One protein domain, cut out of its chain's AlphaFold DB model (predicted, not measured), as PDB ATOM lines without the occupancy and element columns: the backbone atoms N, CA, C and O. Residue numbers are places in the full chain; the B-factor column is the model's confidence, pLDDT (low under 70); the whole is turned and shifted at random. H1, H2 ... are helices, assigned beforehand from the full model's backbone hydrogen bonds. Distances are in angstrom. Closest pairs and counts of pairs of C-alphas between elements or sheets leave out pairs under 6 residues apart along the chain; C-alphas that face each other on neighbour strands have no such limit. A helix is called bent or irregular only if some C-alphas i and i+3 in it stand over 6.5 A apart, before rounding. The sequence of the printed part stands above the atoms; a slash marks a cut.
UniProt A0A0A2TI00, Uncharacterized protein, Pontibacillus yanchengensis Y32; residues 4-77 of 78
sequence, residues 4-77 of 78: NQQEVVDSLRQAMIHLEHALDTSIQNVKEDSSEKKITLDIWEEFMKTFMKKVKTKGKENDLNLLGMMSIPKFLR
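What this domain is: This is residues 4 to 77 of the 78 residues of an uncharacterized protein of Pontibacillus yanchengensis Y32 (UniProt A0A0A2TI00). Two long helices, H1 and H2, form a narrow, open V: a long helical hairpin whose arms meet near the turn at residues 33 to 35 and spread toward the other end. The short helix H3 packs on H2 near the end away from that turn, and from there a small tail, residues 71 to 77 with H4, sticks out. The printed part has 74 residues with four named helices, in the order H1, H2, H3, H4, and no named strand; the class is all helix. The whole is loose, with a radius of gyration of the C-alphas of 15.4 A, and elongated, spanning 45 by 24 by 23 A.

How they stand to each other: H1, residues 4 to 32, and H2, residues 36 to 61, are a helical hairpin. They touch through residues 26 to 30 of H1 and residues 36 to 40 of H2 alone, and their closest C-alphas, those of Val 30 and Lys 37, are 5.3 A apart. Their lines stand at a shallow tilt of 19 degrees, and they run opposite ways. Residues 4 to 21 of H1 and residues 45 to 51 of H2 stand free. H3, residues 66 to 69, touches H2 at residues 55 to 59 of H2 alone, and the closest C-alphas are those of Gly 59 and Leu 66, 5.2 A apart. H4, residues 72 to 75, meets H3 only through their link, and it is apart from H1 and from H2. H1 and H3 are apart as well. In H1 and H2 every O i to N i+4 pair is within hydrogen-bond range; H3 and H4 are too short for such a pair, and in each the one O i to N i+3 pair is within range.

Where its parts are: H1 begins at C-alpha 4, at (135.541, 129.553, 207.749), and runs 42.5 A to C-alpha 32, at (130.243, 151.071, 244.005). H2 runs 37.5 A from C-alpha 36 to C-alpha 61, at (151.537, 141.045, 207.695). H3 and H4, four residues each, both measure 4.9 A, and H4 ends at C-alpha 75, at (131.267, 153.187, 213.243). No helix is bent or irregular.

The domain as a whole: The two C-alphas farthest apart, those of Glu 32 and Asp 63, are 46.0 A apart, and the first and last printed C-alphas, those of Asn 4 and Arg 77, are 29.8 A apart. The printed part has no cut, and the three links, H1 to H2, H2 to H3 and H3 to H4, are tight. The mean pLDDT of the printed part is 91.2, while residues 72 to 77 are under 70; the mean over H4 is 62.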
ATOM      1  N   ASN A   4     134.617 128.557 207.191       90.12
ATOM      2  CA  ASN A   4     135.541 129.553 207.749       90.12
ATOM      3  C   ASN A   4     134.827 130.856 208.149       90.12
ATOM      4  O   ASN A   4     135.160 131.474 209.154       90.12
ATOM      5  N   GLN A   5     133.824 131.290 207.381       90.38
ATOM      6  CA  GLN A   5     133.009 132.450 207.747       90.38
ATOM      7  C   GLN A   5     132.189 132.175 209.009       90.38
ATOM      8  O   GLN A   5     132.000 133.081 209.819       90.38
ATOM      9  N   GLN A   6     131.691 130.945 209.170       92.06
ATOM     10  CA  GLN A   6     130.905 130.560 210.341       92.06
ATOM     11  C   GLN A   6     131.767 130.566 211.606       92.06
ATOM     12  O   GLN A   6     131.370 131.159 212.603       92.06
ATOM     13  N   GLU A   7     132.984 130.030 211.523       95.44
ATOM     14  CA  GLU A   7     133.964 130.068 212.614       95.44
ATOM     15  C   GLU A   7     134.304 131.504 213.052       95.44
ATOM     16  O   GLU A   7     134.358 131.798 214.249       95.44
ATOM     17  N   VAL A   8     134.463 132.428 212.093       92.56
ATOM     18  CA  VAL A   8     134.657 133.857 212.392       92.56
ATOM     19  C   VAL A   8     133.451 134.429 213.137       92.56
ATOM     20  O   VAL A   8     133.627 135.125 214.135       92.56
ATOM     21  N   VAL A   9     132.226 134.134 212.692       94.38
ATOM     22  CA  VAL A   9     131.005 134.618 213.357       94.38
ATOM     23  C   VAL A   9     130.883 134.076 214.777       94.38
ATOM     24  O   VAL A   9     130.570 134.844 215.686       94.38
ATOM     25  N   ASP A  10     131.151 132.793 214.988       96.19
ATOM     26  CA  ASP A  10     131.028 132.180 216.311       96.19
ATOM     27  C   ASP A  10     132.097 132.708 217.276       96.19
ATOM     28  O   ASP A  10     131.779 133.048 218.418       96.19
ATOM     29  N   SER A  11     133.324 132.922 216.791       95.50
ATOM     30  CA  SER A  11     134.396 133.566 217.565       95.50
ATOM     31  C   SER A  11     134.038 135.001 217.964       95.50
ATOM     32  O   SER A  11     134.238 135.402 219.111       95.50
ATOM     33  N   LEU A  12     133.474 135.787 217.039       94.69
ATOM     34  CA  LEU A  12     133.048 137.162 217.321       94.69
ATOM     35  C   LEU A  12     131.873 137.205 218.305       94.69
ATOM     36  O   LEU A  12     131.846 138.069 219.178       94.69
ATOM     37  N   ARG A  13     130.930 136.260 218.221       96.00
ATOM     38  CA  ARG A  13     129.832 136.138 219.195       96.00
ATOM     39  C   ARG A  13     130.347 135.824 220.594       96.00
ATOM     40  O   ARG A  13     129.924 136.470 221.546       96.00
ATOM     41  N   GLN A  14     131.275 134.878 220.721       97.62
ATOM     42  CA  GLN A  14     131.894 134.563 222.010       97.62
ATOM     43  C   GLN A  14     132.658 135.763 222.576       97.62
ATOM     44  O   GLN A  14     132.504 136.091 223.749       97.62
ATOM     45  N   ALA A  15     133.417 136.475 221.737       96.88
ATOM     46  CA  ALA A  15     134.094 137.701 222.149       96.88
ATOM     47  C   ALA A  15     133.106 138.757 222.673       96.88
ATOM     48  O   ALA A  15     133.381 139.386 223.692       96.88
ATOM     49  N   MET A  16     131.941 138.914 222.035       96.88
ATOM     50  CA  MET A  16     130.909 139.845 222.503       96.88
ATOM     51  C   MET A  16     130.354 139.481 223.881       96.88
ATOM     52  O   MET A  16     130.196 140.381 224.697       96.88
ATOM     53  N   ILE A  17     130.138 138.196 224.176       98.06
ATOM     54  CA  ILE A  17     129.693 137.746 225.510       98.06
ATOM     55  C   ILE A  17     130.719 138.139 226.584       98.06
ATOM     56  O   ILE A  17     130.361 138.624 227.657       98.06
ATOM     57  N   HIS A  18     132.013 137.974 226.297       97.38
ATOM     58  CA  HIS A  18     133.068 138.382 227.226       97.38
ATOM     59  C   HIS A  18     133.143 139.904 227.405       97.38
ATOM     60  O   HIS A  18     133.367 140.376 228.519       97.38
ATOM     61  N   LEU A  19     132.941 140.674 226.330       97.94
ATOM     62  CA  LEU A  19     132.917 142.136 226.391       97.94
ATOM     63  C   LEU A  19     131.705 142.661 227.166       97.94
ATOM     64  O   LEU A  19     131.856 143.608 227.931       97.94
ATOM     65  N   GLU A  20     130.538 142.038 227.012       98.00
ATOM     66  CA  GLU A  20     129.330 142.361 227.778       98.00
ATOM     67  C   GLU A  20     129.560 142.150 229.279       98.00
ATOM     68  O   GLU A  20     129.386 143.074 230.070       98.00
ATOM     69  N   HIS A  21     130.105 140.993 229.665       98.06
ATOM     70  CA  HIS A  21     130.446 140.726 231.062       98.06
ATOM     71  C   HIS A  21     131.469 141.727 231.636       98.06
ATOM     72  O   HIS A  21     131.339 142.184 232.778       98.06
ATOM     73  N   ALA A  22     132.488 142.098 230.852       97.75
ATOM     74  CA  ALA A  22     133.470 143.100 231.256       97.75
ATOM     75  C   ALA A  22     132.845 144.497 231.420       97.75
ATOM     76  O   ALA A  22     133.220 145.229 232.340       97.75
ATOM     77  N   LEU A  23     131.893 144.870 230.557       97.44
ATOM     78  CA  LEU A  23     131.153 146.131 230.655       97.44
ATOM     79  C   LEU A  23     130.292 146.169 231.915       97.44
ATOM     80  O   LEU A  23     130.382 147.137 232.670       97.44
ATOM     81  N   ASP A  24     129.527 145.113 232.183       98.06
ATOM     82  CA  ASP A  24     128.676 145.030 233.373       98.06
ATOM     83  C   ASP A  24     129.502 145.135 234.660       98.06
ATOM     84  O   ASP A  24     129.173 145.911 235.561       98.06
ATOM     85  N   THR A  25     130.635 144.431 234.707       97.25
ATOM     86  CA  THR A  25     131.578 144.491 235.832       97.25
ATOM     87  C   THR A  25     132.171 145.893 235.990       97.25
ATOM     88  O   THR A  25     132.231 146.429 237.094       97.25
ATOM     89  N   SER A  26     132.556 146.533 234.881       97.06
ATOM     90  CA  SER A  26     133.077 147.906 234.882       97.06
ATOM     91  C   SER A  26     132.053 148.900 235.432       97.06
ATOM     92  O   SER A  26     132.387 149.767 236.237       97.06
ATOM     93  N   ILE A  27     130.789 148.776 235.014       96.56
ATOM     94  CA  ILE A  27     129.696 149.631 235.481       96.56
ATOM     95  C   ILE A  27     129.467 149.429 236.977       96.56
ATOM     96  O   ILE A  27     129.288 150.415 237.693       96.56
ATOM     97  N   GLN A  28     129.469 148.179 237.445       96.75
ATOM     98  CA  GLN A  28     129.270 147.875 238.855       96.75
ATOM     99  C   GLN A  28     130.385 148.477 239.716       96.75
ATOM    100  O   GLN A  28     130.080 149.209 240.654       96.75
ATOM    101  N   ASN A  29     131.650 148.291 239.329       94.31
ATOM    102  CA  ASN A  29     132.797 148.842 240.055       94.31
ATOM    103  C   ASN A  29     132.719 150.371 240.180       94.31
ATOM    104  O   ASN A  29     132.913 150.918 241.259       94.31
ATOM    105  N   VAL A  30     132.370 151.074 239.096       95.62
ATOM    106  CA  VAL A  30     132.261 152.544 239.106       95.62
ATOM    107  C   VAL A  30     131.051 153.039 239.907       95.62
ATOM    108  O   VAL A  30     131.088 154.139 240.463       95.62
ATOM    109  N   LYS A  31     129.960 152.263 239.955       95.50
ATOM    110  CA  LYS A  31     128.788 152.581 240.786       95.50
ATOM    111  C   LYS A  31     129.072 152.389 242.273       95.50
ATOM    112  O   LYS A  31     128.556 153.167 243.071       95.50
ATOM    113  N   GLU A  32     129.843 151.364 242.626       94.94
ATOM    114  CA  GLU A  32     130.243 151.071 244.005       94.94
ATOM    115  C   GLU A  32     131.297 152.062 244.510       94.94
ATOM    116  O   GLU A  32     131.175 152.562 245.628       94.94
ATOM    117  N   ASP A  33     132.277 152.406 243.672       92.50
ATOM    118  CA  ASP A  33     133.317 153.378 243.987       92.50
ATOM    119  C   ASP A  33     133.625 154.282 242.785       92.50
ATOM    120  O   ASP A  33     134.253 153.904 241.795       92.50
ATOM    121  N   SER A  34     133.227 155.549 242.896       87.56
ATOM    122  CA  SER A  34     133.477 156.549 241.854       87.56
ATOM    123  C   SER A  34     134.966 156.819 241.580       87.56
ATOM    124  O   SER A  34     135.297 157.333 240.505       87.56
ATOM    125  N   SER A  35     135.868 156.476 242.508       92.12
ATOM    126  CA  SER A  35     137.315 156.626 242.334       92.12
ATOM    127  C   SER A  35     137.905 155.597 241.356       92.12
ATOM    128  O   SER A  35     138.860 155.910 240.637       92.12
ATOM    129  N   GLU A  36     137.247 154.443 241.190       93.00
ATOM    130  CA  GLU A  36     137.617 153.384 240.237       93.00
ATOM    131  C   GLU A  36     137.366 153.773 238.775       93.00
ATOM    132  O   GLU A  36     137.844 153.116 237.845       93.00
ATOM    133  N   LYS A  37     136.652 154.880 238.530       92.94
ATOM    134  CA  LYS A  37     136.344 155.355 237.176       92.94
ATOM    135  C   LYS A  37     137.594 155.551 236.330       92.94
ATOM    136  O   LYS A  37     137.601 155.166 235.163       92.94
ATOM    137  N   LYS A  38     138.644 156.160 236.888       94.50
ATOM    138  CA  LYS A  38     139.876 156.420 236.132       94.50
ATOM    139  C   LYS A  38     140.576 155.113 235.759       94.50
ATOM    140  O   LYS A  38     140.940 154.941 234.605       94.50
ATOM    141  N   ILE A  39     140.710 154.197 236.713       95.31
ATOM    142  CA  ILE A  39     141.360 152.896 236.505       95.31
ATOM    143  C   ILE A  39     140.579 152.077 235.472       95.31
ATOM    144  O   ILE A  39     141.159 151.542 234.533       95.31
ATOM    145  N   THR A  40     139.250 152.057 235.588       95.50
ATOM    146  CA  THR A  40     138.361 151.392 234.629       95.50
ATOM    147  C   THR A  40     138.537 151.954 233.213       95.50
ATOM    148  O   THR A  40     138.650 151.189 232.257       95.50
ATOM    149  N   LEU A  41     138.606 153.282 233.061       93.44
ATOM    150  CA  LEU A  41     138.876 153.919 231.767       93.44
ATOM    151  C   LEU A  41     140.260 153.548 231.216       93.44
ATOM    152  O   LEU A  41     140.359 153.209 230.038       93.44
ATOM    153  N   ASP A  42     141.294 153.560 232.062       96.75
ATOM    154  CA  ASP A  42     142.667 153.211 231.678       96.75
ATOM    155  C   ASP A  42     142.736 151.753 231.147       96.75
ATOM    156  O   ASP A  42     143.366 151.499 230.116       96.75
ATOM    157  N   ILE A  43     142.005 150.810 231.764       97.50
ATOM    158  CA  ILE A  43     141.894 149.404 231.314       97.50
ATOM    159  C   ILE A  43     141.251 149.303 229.921       97.50
ATOM    160  O   ILE A  43     141.779 148.625 229.031       97.50
ATOM    161  N   TRP A  44     140.118 149.978 229.707       97.44
ATOM    162  CA  TRP A  44     139.436 149.972 228.408       97.44
ATOM    163  C   TRP A  44     140.288 150.617 227.312       97.44
ATOM    164  O   TRP A  44     140.337 150.115 226.184       97.44
ATOM    165  N   GLU A  45     141.002 151.695 227.635       96.62
ATOM    166  CA  GLU A  45     141.916 152.353 226.705       96.62
ATOM    167  C   GLU A  45     143.071 151.425 226.298       96.62
ATOM    168  O   GLU A  45     143.387 151.312 225.107       96.62
ATOM    169  N   GLU A  46     143.682 150.719 227.253       97.62
ATOM    170  CA  GLU A  46     144.751 149.758 226.975       97.62
ATOM    171  C   GLU A  46     144.270 148.582 226.113       97.62
ATOM    172  O   GLU A  46     144.938 148.212 225.134       97.62
ATOM    173  N   PHE A  47     143.087 148.035 226.414       97.06
ATOM    174  CA  PHE A  47     142.460 146.991 225.605       97.06
ATOM    175  C   PHE A  47     142.267 147.454 224.156       97.06
ATOM    176  O   PHE A  47     142.738 146.793 223.221       97.06
ATOM    177  N   MET A  48     141.652 148.624 223.956       95.56
ATOM    178  CA  MET A  48     141.374 149.161 222.622       95.56
ATOM    179  C   MET A  48     142.657 149.447 221.842       95.56
ATOM    180  O   MET A  48     142.773 149.063 220.674       95.56
ATOM    181  N   LYS A  49     143.668 150.051 222.481       95.56
ATOM    182  CA  LYS A  49     144.991 150.263 221.868       95.56
ATOM    183  C   LYS A  49     145.613 148.944 221.418       95.56
ATOM    184  O   LYS A  49     146.106 148.841 220.290       95.56
ATOM    185  N   THR A  50     145.577 147.929 222.277       97.12
ATOM    186  CA  THR A  50     146.162 146.614 222.001       97.12
ATOM    187  C   THR A  50     145.438 145.903 220.863       97.12
ATOM    188  O   THR A  50     146.088 145.394 219.943       97.12
ATOM    189  N   PHE A  51     144.105 145.906 220.873       94.81
ATOM    190  CA  PHE A  51     143.297 145.310 219.815       94.81
ATOM    191  C   PHE A  51     143.556 145.989 218.466       94.81
ATOM    192  O   PHE A  51     143.908 145.322 217.490       94.81
ATOM    193  N   MET A  52     143.515 147.323 218.418       92.62
ATOM    194  CA  MET A  52     143.769 148.082 217.189       92.62
ATOM    195  C   MET A  52     145.196 147.882 216.665       92.62
ATOM    196  O   MET A  52     145.404 147.757 215.453       92.62
ATOM    197  N   LYS A  53     146.191 147.766 217.558       95.06
ATOM    198  CA  LYS A  53     147.564 147.400 217.181       95.06
ATOM    199  C   LYS A  53     147.619 146.011 216.546       95.06
ATOM    200  O   LYS A  53     148.287 145.857 215.522       95.06
ATOM    201  N   LYS A  54     146.922 145.013 217.103       95.38
ATOM    202  CA  LYS A  54     146.856 143.653 216.537       95.38
ATOM    203  C   LYS A  54     146.202 143.653 215.158       95.38
ATOM    204  O   LYS A  54     146.783 143.089 214.237       95.38
ATOM    205  N   VAL A  55     145.075 144.348 214.991       93.75
ATOM    206  CA  VAL A  55     144.404 144.508 213.690       93.75
ATOM    207  C   VAL A  55     145.355 145.116 212.660       93.75
ATOM    208  O   VAL A  55     145.532 144.559 211.579       93.75
ATOM    209  N   LYS A  56     146.010 146.236 212.993       92.31
ATOM    210  CA  LYS A  56     146.950 146.905 212.083       92.31
ATOM    211  C   LYS A  56     148.136 146.007 211.728       92.31
ATOM    212  O   LYS A  56     148.537 145.955 210.569       92.31
ATOM    213  N   THR A  57     148.691 145.309 212.718       96.06
ATOM    214  CA  THR A  57     149.842 144.412 212.535       96.06
ATOM    215  C   THR A  57     149.473 143.244 211.626       96.06
ATOM    216  O   THR A  57     150.147 143.030 210.626       96.06
ATOM    217  N   LYS A  58     148.349 142.566 211.894       95.88
ATOM    218  CA  LYS A  58     147.853 141.464 211.060       95.88
ATOM    219  C   LYS A  58     147.490 141.916 209.652       95.88
ATOM    220  O   LYS A  58     147.783 141.200 208.702       95.88
ATOM    221  N   GLY A  59     146.919 143.109 209.504       94.00
ATOM    222  CA  GLY A  59     146.679 143.695 208.190       94.00
ATOM    223  C   GLY A  59     147.972 143.897 207.406       94.00
ATOM    224  O   GLY A  59     148.085 143.424 206.283       94.00
ATOM    225  N   LYS A  60     148.991 144.501 208.031       94.44
ATOM    226  CA  LYS A  60     150.307 144.700 207.407       94.44
ATOM    227  C   LYS A  60     150.998 143.379 207.045       94.44
ATOM    228  O   LYS A  60     151.572 143.288 205.971       94.44
ATOM    229  N   GLU A  61     150.946 142.377 207.924       96.62
ATOM    230  CA  GLU A  61     151.537 141.045 207.695       96.62
ATOM    231  C   GLU A  61     150.933 140.314 206.489       96.62
ATOM    232  O   GLU A  61     151.606 139.480 205.894       96.62
ATOM    233  N   ASN A  62     149.681 140.614 206.135       96.12
ATOM    234  CA  ASN A  62     148.943 139.920 205.077       96.12
ATOM    235  C   ASN A  62     148.651 140.815 203.859       96.12
ATOM    236  O   ASN A  62     147.889 140.403 202.993       96.12
ATOM    237  N   ASP A  63     149.212 142.028 203.805       93.94
ATOM    238  CA  ASP A  63     148.912 143.051 202.788       93.94
ATOM    239  C   ASP A  63     147.400 143.347 202.638       93.94
ATOM    240  O   ASP A  63     146.856 143.541 201.553       93.94
ATOM    241  N   LEU A  64     146.686 143.362 203.771       93.88
ATOM    242  CA  LEU A  64     145.245 143.608 203.853       93.88
ATOM    243  C   LEU A  64     144.925 144.821 204.732       93.88
ATOM    244  O   LEU A  64     145.411 144.964 205.855       93.88
ATOM    245  N   ASN A  65     143.988 145.660 204.286       87.00
ATOM    246  CA  ASN A  65     143.435 146.733 205.116       87.00
ATOM    247  C   ASN A  65     142.289 146.222 206.012       87.00
ATOM    248  O   ASN A  65     141.113 146.474 205.742       87.00
ATOM    249  N   LEU A  66     142.628 145.533 207.107       89.00
ATOM    250  CA  LEU A  66     141.632 144.997 208.052       89.00
ATOM    251  C   LEU A  66     140.799 146.092 208.747       89.00
ATOM    252  O   LEU A  66     139.625 145.878 209.043       89.00
ATOM    253  N   LEU A  67     141.359 147.290 208.960       83.06
ATOM    254  CA  LEU A  67     140.598 148.436 209.481       83.06
ATOM    255  C   LEU A  67     139.493 148.870 208.507       83.06
ATOM    256  O   LEU A  67     138.388 149.206 208.931       83.06
ATOM    257  N   GLY A  68     139.781 148.819 207.204       79.75
ATOM    258  CA  GLY A  68     138.796 149.037 206.149       79.75
ATOM    259  C   GLY A  68     137.701 147.968 206.131       79.75
ATOM    260  O   GLY A  68     136.538 148.300 205.910       79.75
ATOM    261  N   MET A  69     138.040 146.710 206.435       81.12
ATOM    262  CA  MET A  69     137.074 145.599 206.477       81.12
ATOM    263  C   MET A  69     136.060 145.732 207.616       81.12
ATOM    264  O   MET A  69     134.888 145.412 207.435       81.12
ATOM    265  N   MET A  70     136.470 146.272 208.763       77.50
ATOM    266  CA  MET A  70     135.570 146.512 209.899       77.50
ATOM    267  C   MET A  70     134.642 147.721 209.703       77.50
ATOM    268  O   MET A  70     133.886 148.062 210.605       77.50
ATOM    269  N   SER A  71     134.686 148.400 208.547       73.00
ATOM    270  CA  SER A  71     133.884 149.602 208.279       73.00
ATOM    271  C   SER A  71     133.995 150.671 209.382       73.00
ATOM    272  O   SER A  71     133.041 151.411 209.617       73.00
ATOM    273  N   ILE A  72     135.165 150.803 210.028       66.81
ATOM    274  CA  ILE A  72     135.423 151.772 211.115       66.81
ATOM    275  C   ILE A  72     134.930 153.201 210.776       66.81
ATOM    276  O   ILE A  72     134.337 153.838 211.644       66.81
ATOM    277  N   PRO A  73     135.059 153.721 209.533       59.12
ATOM    278  CA  PRO A  73     134.520 155.042 209.187       59.12
ATOM    279  C   PRO A  73     132.995 155.184 209.330       59.12
ATOM    280  O   PRO A  73     132.509 156.299 209.489       59.12
ATOM    281  N   LYS A  74     132.234 154.083 209.250       62.19
ATOM    282  CA  LYS A  74     130.788 154.067 209.529       62.19
ATOM    283  C   LYS A  74     130.510 153.997 211.032       62.19
ATOM    284  O   LYS A  74     129.554 154.609 211.482       62.19
ATOM    285  N   PHE A  75     131.358 153.297 211.785       61.31
ATOM    286  CA  PHE A  75     131.267 153.187 213.243       61.31
ATOM    287  C   PHE A  75     131.490 154.534 213.946       61.31
ATOM    288  O   PHE A  75     130.750 154.875 214.851       61.31
ATOM    289  N   LEU A  76     132.440 155.349 213.472       60.25
ATOM    290  CA  LEU A  76     132.730 156.681 214.034       60.25
ATOM    291  C   LEU A  76     131.655 157.753 213.745       60.25
ATOM    292  O   LEU A  76     131.853 158.916 214.091       60.25
ATOM    293  N   ARG A  77     130.565 157.400 213.052       56.56
ATOM    294  CA  ARG A  77     129.425 158.291 212.757       56.56
ATOM    295  C   ARG A  77     128.166 157.952 213.568       56.56
ATOM    296  O   ARG A  77     127.172 158.654 213.399       56.56
TER     297      ARG A  77